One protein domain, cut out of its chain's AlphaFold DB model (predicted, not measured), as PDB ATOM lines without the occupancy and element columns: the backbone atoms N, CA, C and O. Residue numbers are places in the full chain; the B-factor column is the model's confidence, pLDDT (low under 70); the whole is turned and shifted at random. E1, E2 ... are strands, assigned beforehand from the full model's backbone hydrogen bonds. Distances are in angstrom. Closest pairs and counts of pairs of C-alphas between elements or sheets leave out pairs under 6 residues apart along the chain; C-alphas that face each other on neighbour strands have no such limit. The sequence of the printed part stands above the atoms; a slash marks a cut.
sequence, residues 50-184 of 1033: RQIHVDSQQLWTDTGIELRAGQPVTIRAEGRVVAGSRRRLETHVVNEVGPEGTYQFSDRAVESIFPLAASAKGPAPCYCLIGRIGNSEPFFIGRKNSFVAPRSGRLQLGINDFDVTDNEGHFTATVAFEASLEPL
ATOM      1  N   ARG A  50     -36.463  -9.767  15.657       92.44
ATOM      2  CA  ARG A  50     -36.349 -10.960  16.497       92.44
ATOM      3  C   ARG A  50     -37.668 -11.225  17.190       92.44
ATOM      4  O   ARG A  50     -38.185 -10.357  17.882       92.44
ATOM      5  N   GLN A  51     -38.177 -12.436  17.026       95.44
ATOM      6  CA  GLN A  51     -39.373 -12.890  17.718       95.44
ATOM      7  C   GLN A  51     -38.974 -13.541  19.044       95.44
ATOM      8  O   GLN A  51     -38.085 -14.391  19.078       95.44
ATOM      9  N   ILE A  52     -39.623 -13.120  20.120       97.19
ATOM     10  CA  ILE A  52     -39.401 -13.550  21.494       97.19
ATOM     11  C   ILE A  52     -40.708 -14.138  22.013       97.19
ATOM     12  O   ILE A  52     -41.759 -13.506  21.926       97.19
ATOM     13  N   HIS A  53     -40.636 -15.343  22.563       97.06
ATOM     14  CA  HIS A  53     -41.749 -15.967  23.265       97.06
ATOM     15  C   HIS A  53     -41.689 -15.573  24.742       97.06
ATOM     16  O   HIS A  53     -40.678 -15.833  25.389       97.06
ATOM     17  N   VAL A  54     -42.738 -14.931  25.253       96.81
ATOM     18  CA  VAL A  54     -42.843 -14.458  26.639       96.81
ATOM     19  C   VAL A  54     -43.868 -15.330  27.354       96.81
ATOM     20  O   VAL A  54     -45.076 -15.148  27.189       96.81
ATOM     21  N   ASP A  55     -43.369 -16.315  28.096       94.62
ATOM     22  CA  ASP A  55     -44.169 -17.256  28.883       94.62
ATOM     23  C   ASP A  55     -44.831 -16.531  30.063       94.62
ATOM     24  O   ASP A  55     -44.163 -15.801  30.799       94.62
ATOM     25  N   SER A  56     -46.139 -16.728  30.253       93.00
ATOM     26  CA  SER A  56     -46.885 -16.030  31.296       93.00
ATOM     27  C   SER A  56     -46.594 -16.488  32.716       93.00
ATOM     28  O   SER A  56     -46.938 -15.772  33.655       93.00
ATOM     29  N   GLN A  57     -45.965 -17.653  32.873       94.56
ATOM     30  CA  GLN A  57     -45.575 -18.209  34.171       94.56
ATOM     31  C   GLN A  57     -44.195 -17.725  34.638       94.56
ATOM     32  O   GLN A  57     -43.704 -18.124  35.695       94.56
ATOM     33  N   GLN A  58     -43.550 -16.856  33.856       92.00
ATOM     34  CA  GLN A  58     -42.251 -16.276  34.170       92.00
ATOM     35  C   GLN A  58     -42.369 -14.763  34.315       92.00
ATOM     36  O   GLN A  58     -42.861 -14.072  33.429       92.00
ATOM     37  N   LEU A  59     -41.839 -14.224  35.416       90.56
ATOM     38  CA  LEU A  59     -41.870 -12.778  35.643       90.56
ATOM     39  C   LEU A  59     -41.039 -12.006  34.604       90.56
ATOM     40  O   LEU A  59     -41.441 -10.931  34.172       90.56
ATOM     41  N   TRP A  60     -39.881 -12.551  34.209       96.19
ATOM     42  CA  TRP A  60     -38.983 -11.947  33.222       96.19
ATOM     43  C   TRP A  60     -38.371 -13.002  32.300       96.19
ATOM     44  O   TRP A  60     -37.604 -13.857  32.741       96.19
ATOM     45  N   THR A  61     -38.629 -12.871  31.005       96.50
ATOM     46  CA  THR A  61     -37.958 -13.584  29.921       96.50
ATOM     47  C   THR A  61     -36.744 -12.787  29.442       96.50
ATOM     48  O   THR A  61     -36.849 -11.627  29.033       96.50
ATOM     49  N   ASP A  62     -35.568 -13.415  29.462       95.69
ATOM     50  CA  ASP A  62     -34.368 -12.861  28.832       95.69
ATOM     51  C   ASP A  62     -34.456 -12.991  27.304       95.69
ATOM     52  O   ASP A  62     -34.562 -14.088  26.760       95.69
ATOM     53  N   THR A  63     -34.390 -11.859  26.603       96.00
ATOM     54  CA  THR A  63     -34.533 -11.817  25.140       96.00
ATOM     55  C   THR A  63     -33.258 -12.175  24.375       96.00
ATOM     56  O   THR A  63     -33.306 -12.384  23.162       96.00
ATOM     57  N   GLY A  64     -32.090 -12.175  25.028       94.88
ATOM     58  CA  GLY A  64     -30.808 -12.275  24.322       94.88
ATOM     59  C   GLY A  64     -30.342 -10.988  23.629       94.88
ATOM     60  O   GLY A  64     -29.291 -10.995  22.988       94.88
ATOM     61  N   ILE A  65     -31.110  -9.899  23.714       95.38
ATOM     62  CA  ILE A  65     -30.860  -8.651  22.985       95.38
ATOM     63  C   ILE A  65     -30.134  -7.654  23.890       95.38
ATOM     64  O   ILE A  65     -30.629  -7.292  24.955       95.38
ATOM     65  N   GLU A  66     -28.980  -7.166  23.436       96.06
ATOM     66  CA  GLU A  66     -28.266  -6.045  24.054       96.06
ATOM     67  C   GLU A  66     -28.653  -4.740  23.359       96.06
ATOM     68  O   GLU A  66     -28.437  -4.582  22.155       96.06
ATOM     69  N   LEU A  67     -29.205  -3.798  24.123       95.38
ATOM     70  CA  LEU A  67     -29.527  -2.458  23.647       95.38
ATOM     71  C   LEU A  67     -28.404  -1.484  23.985       95.38
ATOM     72  O   LEU A  67     -27.744  -1.601  25.020       95.38
ATOM     73  N   ARG A  68     -28.203  -0.490  23.122       94.75
ATOM     74  CA  ARG A  68     -27.307   0.646  23.374       94.75
ATOM     75  C   ARG A  68     -28.124   1.887  23.712       94.75
ATOM     76  O   ARG A  68     -29.150   2.133  23.087       94.75
ATOM     77  N   ALA A  69     -27.656   2.693  24.661       95.12
ATOM     78  CA  ALA A  69     -28.261   3.991  24.944       95.12
ATOM     79  C   ALA A  69     -28.372   4.826  23.654       95.12
ATOM     80  O   ALA A  69     -27.414   4.899  22.882       95.12
ATOM     81  N   GLY A  70     -29.533   5.434  23.416       93.31
ATOM     82  CA  GLY A  70     -29.816   6.196  22.195       93.31
ATOM     83  C   GLY A  70     -30.278   5.356  20.998       93.31
ATOM     84  O   GLY A  70     -30.590   5.926  19.958       93.31
ATOM     85  N   GLN A  71     -30.343   4.026  21.114       93.69
ATOM     86  CA  GLN A  71     -30.809   3.149  20.036       93.69
ATOM     87  C   GLN A  71     -32.347   3.155  19.940       93.69
ATOM     88  O   GLN A  71     -33.002   2.847  20.941       93.69
ATOM     89  N   PRO A  72     -32.941   3.453  18.767       93.88
ATOM     90  CA  PRO A  72     -34.371   3.264  18.533       93.88
ATOM     91  C   PRO A  72     -34.726   1.774  18.492       93.88
ATOM     92  O   PRO A  72     -34.022   0.969  17.875       93.88
ATOM     93  N   VAL A  73     -35.819   1.407  19.155       94.69
ATOM     94  CA  VAL A  73     -36.336   0.037  19.194       94.69
ATOM     95  C   VAL A  73     -37.849   0.083  19.076       94.69
ATOM     96  O   VAL A  73     -38.501   0.860  19.772       94.69
ATOM     97  N   THR A  74     -38.408  -0.788  18.239       95.12
ATOM     98  CA  THR A  74     -39.852  -1.019  18.171       95.12
ATOM     99  C   THR A  74     -40.156  -2.436  18.623       95.12
ATOM    100  O   THR A  74     -39.548  -3.393  18.151       95.12
ATOM    101  N   ILE A  75     -41.113  -2.584  19.534       96.12
ATOM    102  CA  ILE A  75     -41.602  -3.878  20.004       96.12
ATOM    103  C   ILE A  75     -43.081  -3.974  19.656       96.12
ATOM    104  O   ILE A  75     -43.863  -3.076  19.974       96.12
ATOM    105  N   ARG A  76     -43.464  -5.065  18.992       96.06
ATOM    106  CA  ARG A  76     -44.856  -5.425  18.705       96.06
ATOM    107  C   ARG A  76     -45.176  -6.731  19.379       96.06
ATOM    108  O   ARG A  76     -44.375  -7.648  19.279       96.06
ATOM    109  N   ALA A  77     -46.333  -6.842  19.999       97.25
ATOM    110  CA  ALA A  77     -46.727  -8.063  20.664       97.25
ATOM    111  C   ALA A  77     -48.139  -8.486  20.286       97.25
ATOM    112  O   ALA A  77     -49.022  -7.663  20.051       97.25
ATOM    113  N   GLU A  78     -48.331  -9.794  20.276       97.62
ATOM    114  CA  GLU A  78     -49.616 -10.467  20.147       97.62
ATOM    115  C   GLU A  78     -49.652 -11.674  21.091       97.62
ATOM    116  O   GLU A  78     -48.674 -11.970  21.780       97.62
ATOM    117  N   GLY A  79     -50.778 -12.376  21.132       96.06
ATOM    118  CA  GLY A  79     -50.988 -13.506  22.030       96.06
ATOM    119  C   GLY A  79     -51.997 -13.181  23.121       96.06
ATOM    120  O   GLY A  79     -52.708 -12.177  23.055       96.06
ATOM    121  N   ARG A  80     -52.092 -14.079  24.096       95.62
ATOM    122  CA  ARG A  80     -53.170 -14.081  25.082       95.62
ATOM    123  C   ARG A  80     -52.700 -14.740  26.364       95.62
ATOM    124  O   ARG A  80     -52.088 -15.810  26.319       95.62
ATOM    125  N   VAL A  81     -53.070 -14.135  27.483       93.88
ATOM    126  CA  VAL A  81     -52.808 -14.644  28.827       93.88
ATOM    127  C   VAL A  81     -54.113 -14.692  29.611       93.88
ATOM    128  O   VAL A  81     -54.962 -13.814  29.467       93.88
ATOM    129  N   VAL A  82     -54.302 -15.751  30.394       91.50
ATOM    130  CA  VAL A  82     -55.363 -15.855  31.399       91.50
ATOM    131  C   VAL A  82     -54.736 -15.604  32.755       91.50
ATOM    132  O   VAL A  82     -53.927 -16.422  33.179       91.50
ATOM    133  N   ALA A  83     -55.120 -14.512  33.414       83.75
ATOM    134  CA  ALA A  83     -54.710 -14.230  34.784       83.75
ATOM    135  C   ALA A  83     -55.638 -14.916  35.795       83.75
ATOM    136  O   ALA A  83     -56.873 -14.826  35.698       83.75
ATOM    137  N   GLY A  84     -55.059 -15.623  36.766       69.31
ATOM    138  CA  GLY A  84     -55.771 -16.504  37.686       69.31
ATOM    139  C   GLY A  84     -56.418 -15.781  38.866       69.31
ATOM    140  O   GLY A  84     -56.066 -16.000  40.016       69.31
ATOM    141  N   SER A  85     -57.425 -14.927  38.659       57.00
ATOM    142  CA  SER A  85     -58.023 -14.227  39.810       57.00
ATOM    143  C   SER A  85     -59.442 -13.731  39.574       57.00
ATOM    144  O   SER A  85     -59.667 -12.534  39.445       57.00
ATOM    145  N   ARG A  86     -60.444 -14.615  39.614       61.62
ATOM    146  CA  ARG A  86     -61.839 -14.171  39.778       61.62
ATOM    147  C   ARG A  86     -62.411 -14.674  41.091       61.62
ATOM    148  O   ARG A  86     -62.531 -15.883  41.294       61.62
ATOM    149  N   ARG A  87     -62.838 -13.761  41.970       60.88
ATOM    150  CA  ARG A  87     -63.705 -14.152  43.090       60.88
ATOM    151  C   ARG A  87     -65.081 -14.517  42.535       60.88
ATOM    152  O   ARG A  87     -65.590 -13.867  41.628       60.88
ATOM    153  N   ARG A  88     -65.722 -15.539  43.114       50.12
ATOM    154  CA  ARG A  88     -66.983 -16.137  42.618       50.12
ATOM    155  C   ARG A  88     -68.156 -15.147  42.454       50.12
ATOM    156  O   ARG A  88     -69.127 -15.488  41.793       50.12
ATOM    157  N   LEU A  89     -68.083 -13.955  43.054       55.94
ATOM    158  CA  LEU A  89     -69.135 -12.928  43.036       55.94
ATOM    159  C   LEU A  89     -68.765 -11.661  42.243       55.94
ATOM    160  O   LEU A  89     -69.592 -10.763  42.140       55.94
ATOM    161  N   GLU A  90     -67.556 -11.567  41.680       64.19
ATOM    162  CA  GLU A  90     -67.140 -10.377  40.927       64.19
ATOM    163  C   GLU A  90     -67.743 -10.377  39.514       64.19
ATOM    164  O   GLU A  90     -67.663 -11.367  38.769       64.19
ATOM    165  N   THR A  91     -68.349  -9.249  39.144       56.91
ATOM    166  CA  THR A  91     -68.866  -8.946  37.805       56.91
ATOM    167  C   THR A  91     -67.893  -8.002  37.084       56.91
ATOM    168  O   THR A  91     -67.149  -7.270  37.730       56.91
ATOM    169  N   HIS A  92     -67.859  -8.039  35.747       69.44
ATOM    170  CA  HIS A  92     -67.013  -7.161  34.912       69.44
ATOM    171  C   HIS A  92     -65.490  -7.293  35.123       69.44
ATOM    172  O   HIS A  92     -64.759  -6.315  34.996       69.44
ATOM    173  N   VAL A  93     -65.004  -8.502  35.423       80.69
ATOM    174  CA  VAL A  93     -63.565  -8.817  35.447       80.69
ATOM    175  C   VAL A  93     -63.165  -9.485  34.134       80.69
ATOM    176  O   VAL A  93     -63.798 -10.453  33.702       80.69
ATOM    177  N   VAL A  94     -62.096  -8.984  33.525       83.31
ATOM    178  CA  VAL A  94     -61.464  -9.531  32.327       83.31
ATOM    179  C   VAL A  94     -60.244 -10.340  32.757       83.31
ATOM    180  O   VAL A  94     -59.214  -9.779  33.118       83.31
ATOM    181  N   ASN A  95     -60.368 -11.668  32.728       83.19
ATOM    182  CA  ASN A  95     -59.256 -12.575  33.046       83.19
ATOM    183  C   ASN A  95     -58.392 -12.882  31.821       83.19
ATOM    184  O   ASN A  95     -57.231 -13.236  31.951       83.19
ATOM    185  N   GLU A  96     -58.985 -12.802  30.634       90.75
ATOM    186  CA  GLU A  96     -58.331 -13.032  29.355       90.75
ATOM    187  C   GLU A  96     -57.824 -11.705  28.798       90.75
ATOM    188  O   GLU A  96     -58.629 -10.842  28.453       90.75
ATOM    189  N   VAL A  97     -56.508 -11.549  28.690       93.31
ATOM    190  CA  VAL A  97     -55.879 -10.292  28.277       93.31
ATOM    191  C   VAL A  97     -54.927 -10.487  27.100       93.31
ATOM    192  O   VAL A  97     -54.235 -11.502  26.989       93.31
ATOM    193  N   GLY A  98     -54.891  -9.490  26.216       96.31
ATOM    194  CA  GLY A  98     -53.812  -9.304  25.248       96.31
ATOM    195  C   GLY A  98     -52.619  -8.558  25.865       96.31
ATOM    196  O   GLY A  98     -52.677  -8.166  27.034       96.31
ATOM    197  N   PRO A  99     -51.550  -8.302  25.091       97.12
ATOM    198  CA  PRO A  99     -50.365  -7.587  25.574       97.12
ATOM    199  C   PRO A  99     -50.658  -6.195  26.147       97.12
ATOM    200  O   PRO A  99     -49.913  -5.718  26.993       97.12
ATOM    201  N   GLU A 100     -51.733  -5.532  25.715       95.88
ATOM    202  CA  GLU A 100     -52.229  -4.277  26.294       95.88
ATOM    203  C   GLU A 100     -52.625  -4.364  27.782       95.88
ATOM    204  O   GLU A 100     -52.569  -3.352  28.476       95.88
ATOM    205  N   GLY A 101     -52.975  -5.544  28.304       95.56
ATOM    206  CA  GLY A 101     -53.491  -5.717  29.667       95.56
ATOM    207  C   GLY A 101     -54.940  -5.245  29.840       95.56
ATOM    208  O   GLY A 101     -55.709  -5.185  28.880       95.56
ATOM    209  N   THR A 102     -55.347  -4.924  31.073       94.31
ATOM    210  CA  THR A 102     -56.716  -4.470  31.376       94.31
ATOM    211  C   THR A 102     -56.808  -3.556  32.603       94.31
ATOM    212  O   THR A 102     -56.041  -3.688  33.558       94.31
ATOM    213  N   TYR A 103     -57.802  -2.662  32.607       94.88
ATOM    214  CA  TYR A 103     -58.258  -1.932  33.800       94.88
ATOM    215  C   TYR A 103     -59.484  -2.574  34.469       94.88
ATOM    216  O   TYR A 103     -59.888  -2.163  35.553       94.88
ATOM    217  N   GLN A 104     -60.076  -3.596  33.850       91.31
ATOM    218  CA  GLN A 104     -61.217  -4.350  34.371       91.31
ATOM    219  C   GLN A 104     -60.717  -5.599  35.105       91.31
ATOM    220  O   GLN A 104     -60.847  -6.721  34.620       91.31
ATOM    221  N   PHE A 105     -60.079  -5.396  36.254       89.25
ATOM    222  CA  PHE A 105     -59.434  -6.443  37.054       89.25
ATOM    223  C   PHE A 105     -60.215  -6.768  38.341       89.25
ATOM    224  O   PHE A 105     -61.143  -6.058  38.724       89.25
ATOM    225  N   SER A 106     -59.833  -7.862  39.007       87.88
ATOM    226  CA  SER A 106     -60.417  -8.318  40.278       87.88
ATOM    227  C   SER A 106     -60.003  -7.447  41.459       87.88
ATOM    228  O   SER A 106     -58.883  -6.939  41.499       87.88
ATOM    229  N   ASP A 107     -60.845  -7.361  42.490       86.25
ATOM    230  CA  ASP A 107     -60.544  -6.570  43.686       86.25
ATOM    231  C   ASP A 107     -59.322  -7.115  44.451       86.25
ATOM    232  O   ASP A 107     -58.696  -6.390  45.223       86.25
ATOM    233  N   ARG A 108     -58.908  -8.371  44.194       83.94
ATOM    234  CA  ARG A 108     -57.635  -8.925  44.699       83.94
ATOM    235  C   ARG A 108     -56.422  -8.105  44.243       83.94
ATOM    236  O   ARG A 108     -55.450  -8.039  44.983       83.94
ATOM    237  N   ALA A 109     -56.478  -7.483  43.066       87.19
ATOM    238  CA  ALA A 109     -55.382  -6.700  42.499       87.19
ATOM    239  C   ALA A 109     -55.300  -5.260  43.041       87.19
ATOM    240  O   ALA A 109     -54.363  -4.539  42.704       87.19
ATOM    241  N   VAL A 110     -56.264  -4.802  43.852       88.00
ATOM    242  CA  VAL A 110     -56.340  -3.394  44.290       88.00
ATOM    243  C   VAL A 110     -55.109  -2.972  45.096       88.00
ATOM    244  O   VAL A 110     -54.481  -1.971  44.765       88.00
ATOM    245  N   GLU A 111     -54.722  -3.774  46.088       85.31
ATOM    246  CA  GLU A 111     -53.596  -3.478  46.991       85.31
ATOM    247  C   GLU A 111     -52.314  -4.265  46.666       85.31
ATOM    248  O   GLU A 111     -51.318  -4.162  47.385       85.31
ATOM    249  N   SER A 112     -52.320  -5.056  45.593       89.88
ATOM    250  CA  SER A 112     -51.162  -5.858  45.191       89.88
ATOM    251  C   SER A 112     -50.016  -5.001  44.649       89.88
ATOM    252  O   SER A 112     -50.221  -3.954  44.034       89.88
ATOM    253  N   ILE A 113     -48.784  -5.484  44.836       91.75
ATOM    254  CA  ILE A 113     -47.574  -4.847  44.306       91.75
ATOM    255  C   ILE A 113     -47.243  -5.469  42.951       91.75
ATOM    256  O   ILE A 113     -46.853  -6.631  42.867       91.75
ATOM    257  N   PHE A 114     -47.384  -4.672  41.899       94.38
ATOM    258  CA  PHE A 114     -47.048  -5.049  40.530       94.38
ATOM    259  C   PHE A 114     -45.605  -4.653  40.172       94.38
ATOM    260  O   PHE A 114     -45.108  -3.661  40.713       94.38
ATOM    261  N   PRO A 115     -44.944  -5.357  39.229       95.12
ATOM    262  CA  PRO A 115     -43.632  -4.954  38.718       95.12
ATOM    263  C   PRO A 115     -43.608  -3.526  38.154       95.12
ATOM    264  O   PRO A 115     -42.666  -2.783  38.407       95.12
ATOM    265  N   LEU A 116     -44.645  -3.139  37.407       95.44
ATOM    266  CA  LEU A 116     -44.918  -1.769  36.985       95.44
ATOM    267  C   LEU A 116     -46.176  -1.286  37.714       95.44
ATOM    268  O   LEU A 116     -47.212  -1.950  37.656       95.44
ATOM    269  N   ALA A 117     -46.101  -0.133  38.383       95.19
ATOM    270  CA  ALA A 117     -47.160   0.333  39.276       95.19
ATOM    271  C   ALA A 117     -48.522   0.434  38.563       95.19
ATOM    272  O   ALA A 117     -48.732   1.284  37.693       95.19
ATOM    273  N   ALA A 118     -49.441  -0.439  38.969       93.94
ATOM    274  CA  ALA A 118     -50.791  -0.581  38.440       93.94
ATOM    275  C   ALA A 118     -51.830  -0.361  39.549       93.94
ATOM    276  O   ALA A 118     -51.486  -0.271  40.735       93.94
ATOM    277  N   SER A 119     -53.109  -0.334  39.169       92.00
ATOM    278  CA  SER A 119     -54.228  -0.321  40.117       92.00
ATOM    279  C   SER A 119     -54.166   0.882  41.083       92.00
ATOM    280  O   SER A 119     -53.983   2.014  40.643       92.00
ATOM    281  N   ALA A 120     -54.300   0.690  42.400       91.94
ATOM    282  CA  ALA A 120     -54.216   1.779  43.379       91.94
ATOM    283  C   ALA A 120     -52.817   2.406  43.493       91.94
ATOM    284  O   ALA A 120     -52.678   3.500  44.046       91.94
ATOM    285  N   LYS A 121     -51.772   1.728  42.998       91.81
ATOM    286  CA  LYS A 121     -50.382   2.184  43.111       91.81
ATOM    287  C   LYS A 121     -49.900   2.944  41.883       91.81
ATOM    288  O   LYS A 121     -48.923   3.674  42.016       91.81
ATOM    289  N   GLY A 122     -50.562   2.842  40.733       92.81
ATOM    290  CA  GLY A 122     -50.176   3.593  39.540       92.81
ATOM    291  C   GLY A 122     -51.054   3.339  38.311       92.81
ATOM    292  O   GLY A 122     -51.965   2.514  38.349       92.81
ATOM    293  N   PRO A 123     -50.775   4.046  37.204       94.88
ATOM    294  CA  PRO A 123     -51.643   4.096  36.035       94.88
ATOM    295  C   PRO A 123     -51.529   2.876  35.117       94.88
ATOM    296  O   PRO A 123     -52.255   2.818  34.122       94.88
ATOM    297  N   ALA A 124     -50.628   1.925  35.377       95.44
ATOM    298  CA  ALA A 124     -50.417   0.820  34.452       95.44
ATOM    299  C   ALA A 124     -51.622  -0.122  34.365       95.44
ATOM    300  O   ALA A 124     -52.231  -0.431  35.392       95.44
ATOM    301  N   PRO A 125     -51.959  -0.613  33.158       95.50
ATOM    302  CA  PRO A 125     -52.904  -1.709  33.023       95.50
ATOM    303  C   PRO A 125     -52.368  -2.953  33.740       95.50
ATOM    304  O   PRO A 125     -51.172  -3.274  33.666       95.50
ATOM    305  N   CYS A 126     -53.251  -3.676  34.419       94.56
ATOM    306  CA  CYS A 126     -52.907  -4.963  35.011       94.56
ATOM    307  C   CYS A 126     -52.637  -5.976  33.891       94.56
ATOM    308  O   CYS A 126     -53.297  -5.944  32.849       94.56
ATOM    309  N   TYR A 127     -51.677  -6.875  34.108       94.69
ATOM    310  CA  TYR A 127     -51.373  -8.012  33.230       94.69
ATOM    311  C   TYR A 127     -50.847  -7.647  31.826       94.69
ATOM    312  O   TYR A 127     -50.794  -8.497  30.939       94.69
ATOM    313  N   CYS A 128     -50.446  -6.390  31.600       96.31
ATOM    314  CA  CYS A 128     -49.863  -5.958  30.326       96.31
ATOM    315  C   CYS A 128     -48.431  -6.476  30.116       96.31
ATOM    316  O   CYS A 128     -47.730  -6.837  31.062       96.31
ATOM    317  N   LEU A 129     -47.965  -6.461  28.866       97.88
ATOM    318  CA  LEU A 129     -46.565  -6.689  28.528       97.88
ATOM    319  C   LEU A 129     -45.716  -5.486  28.964       97.88
ATOM    320  O   LEU A 129     -45.976  -4.340  28.576       97.88
ATOM    321  N   ILE A 130     -44.657  -5.771  29.713       97.75
ATOM    322  CA  ILE A 130     -43.684  -4.802  30.221       97.75
ATOM    323  C   ILE A 130     -42.265  -5.182  29.809       97.75
ATOM    324  O   ILE A 130     -41.964  -6.336  29.498       97.75
ATOM    325  N   GLY A 131     -41.379  -4.190  29.807       97.31
ATOM    326  CA  GLY A 131     -39.959  -4.364  29.523       97.31
ATOM    327  C   GLY A 131     -39.076  -3.758  30.597       97.31
ATOM    328  O   GLY A 131     -39.489  -2.853  31.316       97.31
ATOM    329  N   ARG A 132     -37.830  -4.225  30.678       96.81
ATOM    330  CA  ARG A 132     -36.753  -3.555  31.422       96.81
ATOM    331  C   ARG A 132     -35.409  -3.727  30.716       96.81
ATOM    332  O   ARG A 132     -35.225  -4.677  29.954       96.81
ATOM    333  N   ILE A 133     -34.475  -2.806  30.963       97.44
ATOM    334  CA  ILE A 133     -33.136  -2.807  30.353       97.44
ATOM    335  C   ILE A 133     -32.079  -2.931  31.452       97.44
ATOM    336  O   ILE A 133     -31.840  -2.002  32.234       97.44
ATOM    337  N   GLY A 134     -31.435  -4.095  31.506       93.94
ATOM    338  CA  GLY A 134     -30.616  -4.515  32.637       93.94
ATOM    339  C   GLY A 134     -31.455  -4.569  33.917       93.94
ATOM    340  O   GLY A 134     -32.598  -5.014  33.905       93.94
ATOM    341  N   ASN A 135     -30.908  -4.046  35.012       90.31
ATOM    342  CA  ASN A 135     -31.605  -3.943  36.298       90.31
ATOM    343  C   ASN A 135     -32.288  -2.569  36.470       90.31
ATOM    344  O   ASN A 135     -32.150  -1.944  37.518       90.31
ATOM    345  N   SER A 136     -32.907  -2.022  35.413       92.75
ATOM    346  CA  SER A 136     -33.679  -0.769  35.500       92.75
ATOM    347  C   SER A 136     -35.086  -0.988  36.045       92.75
ATOM    348  O   SER A 136     -35.585  -2.113  36.048       92.75
ATOM    349  N   GLU A 137     -35.748   0.122  36.376       92.50
ATOM    350  CA  GLU A 137     -37.205   0.160  36.513       92.50
ATOM    351  C   GLU A 137     -37.891  -0.383  35.242       92.50
ATOM    352  O   GLU A 137     -37.397  -0.128  34.128       92.50
ATOM    353  N   PRO A 138     -38.996  -1.134  35.394       95.38
ATOM    354  CA  PRO A 138     -39.844  -1.551  34.285       95.38
ATOM    355  C   PRO A 138     -40.525  -0.381  33.568       95.38
ATOM    356  O   PRO A 138     -40.777   0.669  34.154       95.38
ATOM    357  N   PHE A 139     -40.881  -0.587  32.303       95.00
ATOM    358  CA  PHE A 139     -41.689   0.334  31.504       95.00
ATOM    359  C   PHE A 139     -42.748  -0.421  30.697       95.00
ATOM    360  O   PHE A 139     -42.602  -1.608  30.390       95.00
ATOM    361  N   PHE A 140     -43.825   0.280  30.351       95.19
ATOM    362  CA  PHE A 140     -44.928  -0.266  29.564       95.19
ATOM    363  C   PHE A 140     -44.500  -0.575  28.119       95.19
ATOM    364  O   PHE A 140     -43.869   0.256  27.464       95.19
ATOM    365  N   ILE A 141     -44.876  -1.745  27.596       95.50
ATOM    366  CA  ILE A 141     -44.729  -2.087  26.169       95.50
ATOM    367  C   ILE A 141     -46.096  -2.239  25.505       95.50
ATOM    368  O   ILE A 141     -46.319  -1.698  24.423       95.50
ATOM    369  N   GLY A 142     -47.016  -2.976  26.127       95.31
ATOM    370  CA  GLY A 142     -48.327  -3.214  25.539       95.31
ATOM    371  C   GLY A 142     -48.266  -3.966  24.207       95.31
ATOM    372  O   GLY A 142     -47.359  -4.753  23.933       95.31
ATOM    373  N   ARG A 143     -49.240  -3.689  23.335       94.81
ATOM    374  CA  ARG A 143     -49.325  -4.264  21.982       94.81
ATOM    375  C   ARG A 143     -48.274  -3.711  21.013       94.81
ATOM    376  O   ARG A 143     -47.804  -4.427  20.130       94.81
ATOM    377  N   LYS A 144     -47.923  -2.432  21.138       93.62
ATOM    378  CA  LYS A 144     -46.904  -1.764  20.321       93.62
ATOM    379  C   LYS A 144     -46.281  -0.640  21.135       93.62
ATOM    380  O   LYS A 144     -47.000   0.265  21.547       93.62
ATOM    381  N   ASN A 145     -44.955  -0.623  21.227       93.25
ATOM    382  CA  ASN A 145     -44.220   0.549  21.689       93.25
ATOM    383  C   ASN A 145     -42.962   0.770  20.843       93.25
ATOM    384  O   ASN A 145     -42.285  -0.186  20.468       93.25
ATOM    385  N   SER A 146     -42.665   2.030  20.531       93.88
ATOM    386  CA  SER A 146     -41.436   2.447  19.862       93.88
ATOM    387  C   SER A 146     -40.781   3.530  20.707       93.88
ATOM    388  O   SER A 146     -41.389   4.566  20.976       93.88
ATOM    389  N   PHE A 147     -39.560   3.274  21.166       93.81
ATOM    390  CA  PHE A 147     -38.862   4.145  22.105       93.81
ATOM    391  C   PHE A 147     -37.358   4.161  21.838       93.81
ATOM    392  O   PHE A 147     -36.789   3.259  21.220       93.81
ATOM    393  N   VAL A 148     -36.702   5.216  22.316       94.19
ATOM    394  CA  VAL A 148     -35.242   5.300  22.334       94.19
ATOM    395  C   VAL A 148     -34.763   4.685  23.637       94.19
ATOM    396  O   VAL A 148     -35.182   5.121  24.707       94.19
ATOM    397  N   ALA A 149     -33.885   3.685  23.564       93.88
ATOM    398  CA  ALA A 149     -33.330   3.052  24.751       93.88
ATOM    399  C   ALA A 149     -32.627   4.110  25.632       93.88
ATOM    400  O   ALA A 149     -31.615   4.678  25.207       93.88
ATOM    401  N   PRO A 150     -33.110   4.384  26.862       93.62
ATOM    402  CA  PRO A 150     -32.547   5.441  27.707       93.62
ATOM    403  C   PRO A 150     -31.164   5.073  28.259       93.62
ATOM    404  O   PRO A 150     -30.433   5.923  28.761       93.62
ATOM    405  N   ARG A 151     -30.798   3.788  28.189       95.69
ATOM    406  CA  ARG A 151     -29.539   3.238  28.687       95.69
ATOM    407  C   ARG A 151     -29.140   1.993  27.901       95.69
ATOM    408  O   ARG A 151     -29.984   1.361  27.272       95.69
ATOM    409  N   SER A 152     -27.864   1.628  27.987       96.94
ATOM    410  CA  SER A 152     -27.373   0.354  27.460       96.94
ATOM    411  C   SER A 152     -27.651  -0.791  28.435       96.94
ATOM    412  O   SER A 152     -27.549  -0.599  29.650       96.94
ATOM    413  N   GLY A 153     -27.947  -1.978  27.911       97.12
ATOM    414  CA  GLY A 153     -28.079  -3.206  28.692       97.12
ATOM    415  C   GLY A 153     -28.968  -4.262  28.038       97.12
ATOM    416  O   GLY A 153     -29.579  -4.035  26.990       97.12
ATOM    417  N   ARG A 154     -29.067  -5.410  28.712       97.31
ATOM    418  CA  ARG A 154     -29.867  -6.561  28.291       97.31
ATOM    419  C   ARG A 154     -31.364  -6.257  28.353       97.31
ATOM    420  O   ARG A 154     -31.865  -5.907  29.420       97.31
ATOM    421  N   LEU A 155     -32.084  -6.421  27.247       97.69
ATOM    422  CA  LEU A 155     -33.543  -6.310  27.219       97.69
ATOM    423  C   LEU A 155     -34.181  -7.564  27.830       97.69
ATOM    424  O   LEU A 155     -33.868  -8.690  27.435       97.69
ATOM    425  N   GLN A 156     -35.113  -7.364  28.754       98.06
ATOM    426  CA  GLN A 156     -35.966  -8.413  29.307       98.06
ATOM    427  C   GLN A 156     -37.430  -8.012  29.137       98.06
ATOM    428  O   GLN A 156     -37.759  -6.830  29.255       98.06
ATOM    429  N   LEU A 157     -38.287  -8.989  28.850       98.19
ATOM    430  CA  LEU A 157     -39.731  -8.813  28.683       98.19
ATOM    431  C   LEU A 157     -40.465  -9.612  29.753       98.19
ATOM    432  O   LEU A 157     -39.980 -10.665  30.151       98.19
ATOM    433  N   GLY A 158     -41.603  -9.127  30.224       96.56
ATOM    434  CA  GLY A 158     -42.351  -9.772  31.299       96.56
ATOM    435  C   GLY A 158     -43.818  -9.385  31.288       96.56
ATOM    436  O   GLY A 158     -44.230  -8.501  30.535       96.56
ATOM    437  N   ILE A 159     -44.602 -10.037  32.138       95.31
ATOM    438  CA  ILE A 159     -46.009  -9.699  32.351       95.31
ATOM    439  C   ILE A 159     -46.132  -8.877  33.624       95.31
ATOM    440  O   ILE A 159     -45.517  -9.196  34.644       95.31
ATOM    441  N   ASN A 160     -46.931  -7.813  33.567       95.69
ATOM    442  CA  ASN A 160     -47.228  -6.983  34.720       95.69
ATOM    443  C   ASN A 160     -48.220  -7.676  35.656       95.69
ATOM    444  O   ASN A 160     -49.396  -7.318  35.701       95.69
ATOM    445  N   ASP A 161     -47.741  -8.676  36.387       93.94
ATOM    446  CA  ASP A 161     -48.526  -9.457  37.335       93.94
ATOM    447  C   ASP A 161     -47.818  -9.555  38.690       93.94
ATOM    448  O   ASP A 161     -46.591  -9.649  38.756       93.94
ATOM    449  N   PHE A 162     -48.596  -9.525  39.770       90.69
ATOM    450  CA  PHE A 162     -48.096  -9.748  41.126       90.69
ATOM    451  C   PHE A 162     -47.965 -11.240  41.459       90.69
ATOM    452  O   PHE A 162     -47.216 -11.583  42.373       90.69
ATOM    453  N   ASP A 163     -48.667 -12.121  40.739       91.25
ATOM    454  CA  ASP A 163     -48.605 -13.573  40.924       91.25
ATOM    455  C   ASP A 163     -48.658 -14.287  39.571       91.25
ATOM    456  O   ASP A 163     -49.711 -14.630  39.064       91.25
ATOM    457  N   VAL A 164     -47.492 -14.536  38.971       92.38
ATOM    458  CA  VAL A 164     -47.421 -15.228  37.672       92.38
ATOM    459  C   VAL A 164     -47.724 -16.729  37.751       92.38
ATOM    460  O   VAL A 164     -47.804 -17.390  36.717       92.38
ATOM    461  N   THR A 165     -47.846 -17.308  38.950       91.25
ATOM    462  CA  THR A 165     -47.947 -18.771  39.107       91.25
ATOM    463  C   THR A 165     -49.318 -19.327  38.738       91.25
ATOM    464  O   THR A 165     -49.436 -20.522  38.464       91.25
ATOM    465  N   ASP A 166     -50.335 -18.466  38.698       89.75
ATOM    466  CA  ASP A 166     -51.706 -18.810  38.329       89.75
ATOM    467  C   ASP A 166     -52.057 -18.435  36.877       89.75
ATOM    468  O   ASP A 166     -53.207 -18.589  36.456       89.75
ATOM    469  N   ASN A 167     -51.055 -18.020  36.092       92.50
ATOM    470  CA  ASN A 167     -51.232 -17.629  34.702       92.50
ATOM    471  C   ASN A 167     -51.210 -18.812  33.729       92.50
ATOM    472  O   ASN A 167     -50.432 -19.762  33.866       92.50
ATOM    473  N   GLU A 168     -51.995 -18.684  32.659       93.88
ATOM    474  CA  GLU A 168     -51.963 -19.572  31.494       93.88
ATOM    475  C   GLU A 168     -51.788 -18.779  30.192       93.88
ATOM    476  O   GLU A 168     -52.367 -17.707  30.019       93.88
ATOM    477  N   GLY A 169     -51.071 -19.345  29.219       95.12
ATOM    478  CA  GLY A 169     -50.874 -18.736  27.902       95.12
ATOM    479  C   GLY A 169     -49.500 -18.090  27.737       95.12
ATOM    480  O   GLY A 169     -48.538 -18.468  28.395       95.12
ATOM    481  N   HIS A 170     -49.379 -17.185  26.769       96.44
ATOM    482  CA  HIS A 170     -48.127 -16.487  26.473       96.44
ATOM    483  C   HIS A 170     -48.369 -15.286  25.557       96.44
ATOM    484  O   HIS A 170     -49.369 -15.213  24.829       96.44
ATOM    485  N   PHE A 171     -47.388 -14.388  25.520       97.81
ATOM    486  CA  PHE A 171     -47.262 -13.386  24.470       97.81
ATOM    487  C   PHE A 171     -46.125 -13.737  23.516       97.81
ATOM    488  O   PHE A 171     -45.154 -14.406  23.867       97.81
ATOM    489  N   THR A 172     -46.237 -13.256  22.287       98.00
ATOM    490  CA  THR A 172     -45.179 -13.317  21.286       98.00
ATOM    491  C   THR A 172     -44.816 -11.894  20.894       98.00
ATOM    492  O   THR A 172     -45.645 -11.174  20.342       98.00
ATOM    493  N   ALA A 173     -43.586 -11.482  21.195       97.81
ATOM    494  CA  ALA A 173     -43.085 -10.136  20.953       97.81
ATOM    495  C   ALA A 173     -42.064 -10.122  19.806       97.81
ATOM    496  O   ALA A 173     -41.054 -10.815  19.849       97.81
ATOM    497  N   THR A 174     -42.295  -9.306  18.788       97.25
ATOM    498  CA  THR A 174     -41.361  -9.030  17.696       97.25
ATOM    499  C   THR A 174     -40.621  -7.729  17.987       97.25
ATOM    500  O   THR A 174     -41.232  -6.664  18.056       97.25
ATOM    501  N   VAL A 175     -39.306  -7.821  18.172       96.50
ATOM    502  CA  VAL A 175     -38.399  -6.696  18.425       96.50
ATOM    503  C   VAL A 175     -37.697  -6.318  17.126       96.50
ATOM    504  O   VAL A 175     -36.936  -7.119  16.582       96.50
ATOM    505  N   ALA A 176     -37.941  -5.103  16.648       93.88
ATOM    506  CA  ALA A 176     -37.368  -4.527  15.441       93.88
ATOM    507  C   ALA A 176     -36.375  -3.405  15.785       93.88
ATOM    508  O   ALA A 176     -36.614  -2.592  16.683       93.88
ATOM    509  N   PHE A 177     -35.265  -3.352  15.046       89.62
ATOM    510  CA  PHE A 177     -34.232  -2.321  15.185       89.62
ATOM    511  C   PHE A 177     -34.258  -1.411  13.958       89.62
ATOM    512  O   PHE A 177     -33.524  -1.620  12.991       89.62
ATOM    513  N   GLU A 178     -35.151  -0.427  13.981       79.88
ATOM    514  CA  GLU A 178     -35.272   0.559  12.908       79.88
ATOM    515  C   GLU A 178     -34.360   1.771  13.149       79.88
ATOM    516  O   GLU A 178     -33.920   2.039  14.266       79.88
ATOM    517  N   ALA A 179     -34.055   2.520  12.084       80.50
ATOM    518  CA  ALA A 179     -33.211   3.715  12.174       80.50
ATOM    519  C   ALA A 179     -33.919   4.914  12.839       80.50
ATOM    520  O   ALA A 179     -33.257   5.857  13.270       80.50
ATOM    521  N   SER A 180     -35.251   4.889  12.918       86.38
ATOM    522  CA  SER A 180     -36.093   5.954  13.468       86.38
ATOM    523  C   SER A 180     -37.221   5.372  14.310       86.38
ATOM    524  O   SER A 180     -37.616   4.229  14.102       86.38
ATOM    525  N   LEU A 181     -37.767   6.172  15.231       91.00
ATOM    526  CA  LEU A 181     -38.973   5.789  15.960       91.00
ATOM    527  C   LEU A 181     -40.162   5.674  15.019       91.00
ATOM    528  O   LEU A 181     -40.392   6.537  14.167       91.00
ATOM    529  N   GLU A 182     -40.971   4.655  15.257       91.88
ATOM    530  CA  GLU A 182     -42.264   4.561  14.621       91.88
ATOM    531  C   GLU A 182     -43.312   5.351  15.407       91.88
ATOM    532  O   GLU A 182     -43.487   5.109  16.606       91.88
ATOM    533  N   PRO A 183     -44.095   6.220  14.749       92.00
ATOM    534  CA  PRO A 183     -45.240   6.831  15.400       92.00
ATOM    535  C   PRO A 183     -46.265   5.767  15.826       92.00
ATOM    536  O   PRO A 183     -46.475   4.741  15.158       92.00
ATOM    537  N   LEU A 184     -46.926   6.022  16.955       88.75
ATOM    538  CA  LEU A 184     -48.073   5.232  17.408       88.75
ATOM    539  C   LEU A 184     -49.303   5.537  16.557       88.75
ATOM    540  O   LEU A 184     -50.068   4.637  16.215       88.75
TER     541      LEU A 184
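Overview. This is residues 50 to 184 of the 1033 residues of the protein "Type I phosphodiesterase / nucleotide pyrophosphatase" of Maioricimonas rarisocia (UniProt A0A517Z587). What is the shape? It has little regular structure: a sandwich of two antiparallel sheets face to face, ordered E1 E7 E3 E5 and E2 E6 E4, with the unnamed residues 83 to 128 at one end. What makes it up? Of 135 printed residues, 50 are in seven named strands, E1 to E7 in chain order; it is all strand, compact, with radius of gyration 14.7 A, spanning 50 by 26 by 25 A.

Arrangement. What is beside E1, residues 50 to 55? E7, residues 168 to 176, with N 52 and O 173 2.7 A apart. E7 neighbours E3, residues 72 to 82, with N 174 and O 76 2.7 A apart; E3 neighbours E5, residues 144 to 148, with N 75 and O 145 2.8 A apart. And the other sheet? E6, residues 153 to 159, neighbours E2, residues 61 to 67, with N 61 and O 157 2.7 A apart, and E4, residues 129 to 133, with N 130 and O 158 2.9 A apart.

Along the chain. Where does E1 begin? C-alpha 50 is at (-36.349, -10.960, 16.497). Where does E7 end? C-alpha 176 is at (-37.368, -4.527, 15.441). Which strand is longest? E3, 31.2 A, bends by 58 degrees at residue 79.

Size, cuts and confidence. Is it cut? The printed part has no cut. Where is confidence low? Residues 84 to 92, in the long link E3 to E4, are under 70.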